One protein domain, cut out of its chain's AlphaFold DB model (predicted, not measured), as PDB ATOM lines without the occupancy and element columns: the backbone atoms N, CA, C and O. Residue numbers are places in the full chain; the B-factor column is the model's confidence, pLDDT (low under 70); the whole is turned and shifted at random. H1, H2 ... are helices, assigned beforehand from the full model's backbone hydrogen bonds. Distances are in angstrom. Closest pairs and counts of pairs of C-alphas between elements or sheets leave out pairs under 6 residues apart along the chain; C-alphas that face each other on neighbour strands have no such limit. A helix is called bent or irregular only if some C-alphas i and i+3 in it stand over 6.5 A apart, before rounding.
ATOM      1  N   ARG A  97      48.332   8.850  23.917       86.38
ATOM      2  CA  ARG A  97      49.591   8.768  24.677       86.38
ATOM      3  C   ARG A  97      49.411   8.085  26.030       86.38
ATOM      4  O   ARG A  97      50.241   7.268  26.408       86.38
ATOM      5  N   GLU A  98      48.330   8.404  26.736       88.62
ATOM      6  CA  GLU A  98      48.002   7.801  28.034       88.62
ATOM      7  C   GLU A  98      47.704   6.308  27.892       88.62
ATOM      8  O   GLU A  98      48.287   5.496  28.604       88.62
ATOM      9  N   ALA A  99      46.896   5.935  26.896       88.38
ATOM     10  CA  ALA A  99      46.610   4.538  26.591       88.38
ATOM     11  C   ALA A  99      47.884   3.758  26.220       88.38
ATOM     12  O   ALA A  99      48.092   2.655  26.712       88.38
ATOM     13  N   GLN A 100      48.775   4.334  25.402       88.00
ATOM     14  CA  GLN A 100      50.043   3.693  25.039       88.00
ATOM     15  C   GLN A 100      50.940   3.470  26.266       88.00
ATOM     16  O   GLN A 100      51.555   2.412  26.373       88.00
ATOM     17  N   LYS A 101      51.019   4.444  27.184       89.56
ATOM     18  CA  LYS A 101      51.759   4.290  28.446       89.56
ATOM     19  C   LYS A 101      51.164   3.182  29.304       89.56
ATOM     20  O   LYS A 101      51.884   2.261  29.669       89.56
ATOM     21  N   TRP A 102      49.853   3.221  29.527       89.69
ATOM     22  CA  TRP A 102      49.142   2.219  30.315       89.69
ATOM     23  C   TRP A 102      49.390   0.801  29.784       89.69
ATOM     24  O   TRP A 102      49.865  -0.056  30.516       89.69
ATOM     25  N   VAL A 103      49.220   0.571  28.480       89.62
ATOM     26  CA  VAL A 103      49.448  -0.748  27.864       89.62
ATOM     27  C   VAL A 103      50.897  -1.258  28.037       89.62
ATOM     28  O   VAL A 103      51.100  -2.472  28.126       89.62
ATOM     29  N   LYS A 104      51.899  -0.363  28.081       88.81
ATOM     30  CA  LYS A 104      53.326  -0.702  28.277       88.81
ATOM     31  C   LYS A 104      53.687  -0.946  29.746       88.81
ATOM     32  O   LYS A 104      54.527  -1.797  30.048       88.81
ATOM     33  N   GLU A 105      53.090  -0.172  30.643       89.50
ATOM     34  CA  GLU A 105      53.424  -0.146  32.068       89.50
ATOM     35  C   GLU A 105      52.624  -1.179  32.868       89.50
ATOM     36  O   GLU A 105      53.174  -1.789  33.786       89.50
ATOM     37  N   THR A 106      51.370  -1.451  32.490       87.94
ATOM     38  CA  THR A 106      50.528  -2.468  33.129       87.94
ATOM     39  C   THR A 106      51.137  -3.853  32.952       87.94
ATOM     40  O   THR A 106      51.297  -4.338  31.830       87.94
ATOM     41  N   LYS A 107      51.462  -4.499  34.073       88.38
ATOM     42  CA  LYS A 107      51.998  -5.860  34.118       88.38
ATOM     43  C   LYS A 107      50.882  -6.863  34.380       88.38
ATOM     44  O   LYS A 107      50.029  -6.646  35.236       88.38
ATOM     45  N   THR A 108      50.897  -7.960  33.637       84.50
ATOM     46  CA  THR A 108      50.068  -9.133  33.920       84.50
ATOM     47  C   THR A 108      50.656  -9.942  35.075       84.50
ATOM     48  O   THR A 108      51.794  -9.710  35.487       84.50
ATOM     49  N   SER A 109      49.912 -10.942  35.555       81.62
ATOM     50  CA  SER A 109      50.393 -11.946  36.519       81.62
ATOM     51  C   SER A 109      51.729 -12.590  36.136       81.62
ATOM     52  O   SER A 109      52.500 -12.984  37.003       81.62
ATOM     53  N   ASP A 110      52.011 -12.666  34.836       81.12
ATOM     54  CA  ASP A 110      53.206 -13.297  34.276       81.12
ATOM     55  C   ASP A 110      54.372 -12.289  34.126       81.12
ATOM     56  O   ASP A 110      55.406 -12.608  33.544       81.12
ATOM     57  N   GLY A 111      54.206 -11.048  34.603       82.69
ATOM     58  CA  GLY A 111      55.208  -9.976  34.528       82.69
ATOM     59  C   GLY A 111      55.358  -9.324  33.143       82.69
ATOM     60  O   GLY A 111      56.240  -8.487  32.943       82.69
ATOM     61  N   ILE A 112      54.501  -9.676  32.182       86.62
ATOM     62  CA  ILE A 112      54.543  -9.199  30.789       86.62
ATOM     63  C   ILE A 112      53.575  -8.015  30.622       86.62
ATOM     64  O   ILE A 112      52.547  -7.955  31.291       86.62
ATOM     65  N   SER A 113      53.885  -7.055  29.746       88.31
ATOM     66  CA  SER A 113      52.959  -5.961  29.412       88.31
ATOM     67  C   SER A 113      51.902  -6.384  28.387       88.31
ATOM     68  O   SER A 113      52.093  -7.332  27.625       88.31
ATOM     69  N   ILE A 114      50.777  -5.669  28.326       90.44
ATOM     70  CA  ILE A 114      49.681  -5.989  27.393       90.44
ATOM     71  C   ILE A 114      50.165  -5.868  25.932       90.44
ATOM     72  O   ILE A 114      49.946  -6.773  25.124       90.44
ATOM     73  N   SER A 115      50.910  -4.806  25.612       90.19
ATOM     74  CA  SER A 115      51.658  -4.639  24.356       90.19
ATOM     75  C   SER A 115      53.016  -3.989  24.633       90.19
ATOM     76  O   SER A 115      53.214  -3.321  25.649       90.19
ATOM     77  N   ASP A 116      53.962  -4.189  23.722       85.12
ATOM     78  CA  ASP A 116      55.257  -3.506  23.688       85.12
ATOM     79  C   ASP A 116      55.147  -2.083  23.099       85.12
ATOM     80  O   ASP A 116      55.999  -1.228  23.340       85.12
ATOM     81  N   GLY A 117      54.062  -1.808  22.360       84.56
ATOM     82  CA  GLY A 117      53.746  -0.526  21.741       84.56
ATOM     83  C   GLY A 117      54.801  -0.041  20.744       84.56
ATOM     84  O   GLY A 117      54.980   1.175  20.626       84.56
ATOM     85  N   THR A 118      55.483  -0.975  20.072       85.19
ATOM     86  CA  THR A 118      56.577  -0.738  19.110       85.19
ATOM     87  C   THR A 118      56.089  -0.087  17.809       85.19
ATOM     88  O   THR A 118      56.800   0.713  17.206       85.19
ATOM     89  N   TYR A 119      54.854  -0.375  17.378       87.94
ATOM     90  CA  TYR A 119      54.268   0.168  16.142       87.94
ATOM     91  C   TYR A 119      52.847   0.710  16.368       87.94
ATOM     92  O   TYR A 119      51.877   0.116  15.901       87.94
ATOM     93  N   PRO A 120      52.678   1.844  17.070       86.38
ATOM     94  CA  PRO A 120      51.352   2.320  17.482       86.38
ATOM     95  C   PRO A 120      50.468   2.816  16.329       86.38
ATOM     96  O   PRO A 120      49.272   3.004  16.524       86.38
ATOM     97  N   GLN A 121      51.042   3.062  15.151       85.31
ATOM     98  CA  GLN A 121      50.314   3.507  13.956       85.31
ATOM     99  C   GLN A 121      50.122   2.381  12.928       85.31
ATOM    100  O   GLN A 121      49.460   2.590  11.914       85.31
ATOM    101  N   ARG A 122      50.691   1.189  13.172       88.06
ATOM    102  CA  ARG A 122      50.547   0.040  12.271       88.06
ATOM    103  C   ARG A 122      49.193  -0.640  12.492       88.06
ATOM    104  O   ARG A 122      48.815  -0.844  13.646       88.06
ATOM    105  N   PRO A 123      48.487  -1.060  11.424       87.12
ATOM    106  CA  PRO A 123      47.354  -1.962  11.542       87.12
ATOM    107  C   PRO A 123      47.725  -3.214  12.339       87.12
ATOM    108  O   PRO A 123      48.708  -3.900  12.040       87.12
ATOM    109  N   VAL A 124      46.921  -3.503  13.356       89.06
ATOM    110  CA  VAL A 124      47.079  -4.680  14.209       89.06
ATOM    111  C   VAL A 124      46.595  -5.934  13.476       89.06
ATOM    112  O   VAL A 124      45.564  -5.907  12.797       89.06
ATOM    113  N   THR A 125      47.324  -7.045  13.592       91.38
ATOM    114  CA  THR A 125      46.849  -8.342  13.085       91.38
ATOM    115  C   THR A 125      45.834  -8.959  14.051       91.38
ATOM    116  O   THR A 125      45.768  -8.612  15.230       91.38
ATOM    117  N   ARG A 126      45.027  -9.917  13.580       93.75
ATOM    118  CA  ARG A 126      44.089 -10.638  14.463       93.75
ATOM    119  C   ARG A 126      44.814 -11.394  15.581       93.75
ATOM    120  O   ARG A 126      44.329 -11.404  16.706       93.75
ATOM    121  N   GLU A 127      45.975 -11.970  15.278       94.25
ATOM    122  CA  GLU A 127      46.820 -12.680  16.246       94.25
ATOM    123  C   GLU A 127      47.299 -11.746  17.363       94.25
ATOM    124  O   GLU A 127      47.207 -12.077  18.546       94.25
ATOM    125  N   GLU A 128      47.737 -10.540  16.995       92.31
ATOM    126  CA  GLU A 128      48.140  -9.513  17.953       92.31
ATOM    127  C   GLU A 128      46.967  -9.118  18.857       92.31
ATOM    128  O   GLU A 128      47.130  -9.093  20.078       92.31
ATOM    129  N   VAL A 129      45.767  -8.919  18.296       94.25
ATOM    130  CA  VAL A 129      44.554  -8.628  19.083       94.25
ATOM    131  C   VAL A 129      44.245  -9.749  20.075       94.25
ATOM    132  O   VAL A 129      43.999  -9.469  21.248       94.25
ATOM    133  N   TRP A 130      44.283 -11.015  19.654       95.50
ATOM    134  CA  TRP A 130      44.033 -12.147  20.553       95.50
ATOM    135  C   TRP A 130      45.033 -12.192  21.706       95.50
ATOM    136  O   TRP A 130      44.635 -12.366  22.858       95.50
ATOM    137  N   SER A 131      46.316 -11.965  21.412       92.38
ATOM    138  CA  SER A 131      47.361 -11.944  22.436       92.38
ATOM    139  C   SER A 131      47.155 -10.811  23.448       92.38
ATOM    140  O   SER A 131      47.297 -11.028  24.651       92.38
ATOM    141  N   MET A 132      46.754  -9.621  22.986       93.62
ATOM    142  CA  MET A 132      46.473  -8.476  23.852       93.62
ATOM    143  C   MET A 132      45.262  -8.749  24.749       93.62
ATOM    144  O   MET A 132      45.335  -8.491  25.946       93.62
ATOM    145  N   LEU A 133      44.179  -9.321  24.207       94.00
ATOM    146  CA  LEU A 133      42.984  -9.682  24.981       94.00
ATOM    147  C   LEU A 133      43.283 -10.753  26.040       94.00
ATOM    148  O   LEU A 133      42.849 -10.629  27.183       94.00
ATOM    149  N   GLN A 134      44.067 -11.776  25.689       93.12
ATOM    150  CA  GLN A 134      44.476 -12.822  26.628       93.12
ATOM    151  C   GLN A 134      45.401 -12.287  27.732       93.12
ATOM    152  O   GLN A 134      45.333 -12.725  28.877       93.12
ATOM    153  N   ARG A 135      46.284 -11.338  27.412       93.75
ATOM    154  CA  ARG A 135      47.109 -10.665  28.425       93.75
ATOM    155  C   ARG A 135      46.249  -9.786  29.322       93.75
ATOM    156  O   ARG A 135      46.412  -9.828  30.535       93.75
ATOM    157  N   MET A 136      45.301  -9.058  28.739       91.44
ATOM    158  CA  MET A 136      44.368  -8.214  29.478       91.44
ATOM    159  C   MET A 136      43.563  -9.011  30.514       91.44
ATOM    160  O   MET A 136      43.391  -8.546  31.635       91.44
TER     161      MET A 136
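What this domain is: This is residues 97 to 136 of the 141 residues of the protein "MurNAc-LAA domain-containing protein" of Bacillaceae bacterium SAS-127 (UniProt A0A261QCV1). Two short helices, H1 and H2, lie on opposite sides of a flat shape, and one long link winds between them. The link runs from H1 out to a turn about Ser 109 and Asp 110, comes back through the middle, where Ile 114 and Ser 115 lie between the helices, and then swings round the other end to reach H2, with residues 121 to 127 standing free. The printed part has 40 residues with two named helices, H1 then H2, and no named strand; the class is all helix. It is compact, with a radius of gyration of the C-alphas of 9.9 A, and spans 27 by 23 by 12 A.

Where its parts are: H1 holds residues 97 to 105 and measures 12.2 A from first to last C-alpha. C-alpha 97 is at (49.591, 8.768, 24.677). Residues 106 to 125 form no named element; C-alpha 114 is at (49.681, -5.989, 27.393). H2, the longest helix by residues, holds residues 126 to 136 and measures 15.2 A, ending with C-alpha 136 at (44.368, -8.214, 29.478).

How they stand to each other: H1 and H2 are apart: no C-alpha of the one is within 8 A of the other. In H1 and H2 every O i to N i+4 pair is within hydrogen-bond range. Neither helix is bent or irregular.

The domain as a whole: The C-alphas of Ser 109 and Gln 121, the two farthest apart, are 27.3 A from each other. The first and last printed C-alphas, of Arg 97 and Met 136, are 18.4 A apart. The link from H1 to H2, 20 residues, is long, and its C-alphas lie 2 to 14 A from the mean of the C-alphas. Residues 121 to 127, of which 126 and 127 belong to H2, stand free, with no C-alpha 8 or more residues away along the chain within 10 A. The printed part has no cut. Its mean pLDDT is 89.0, and no printed residue is under 70.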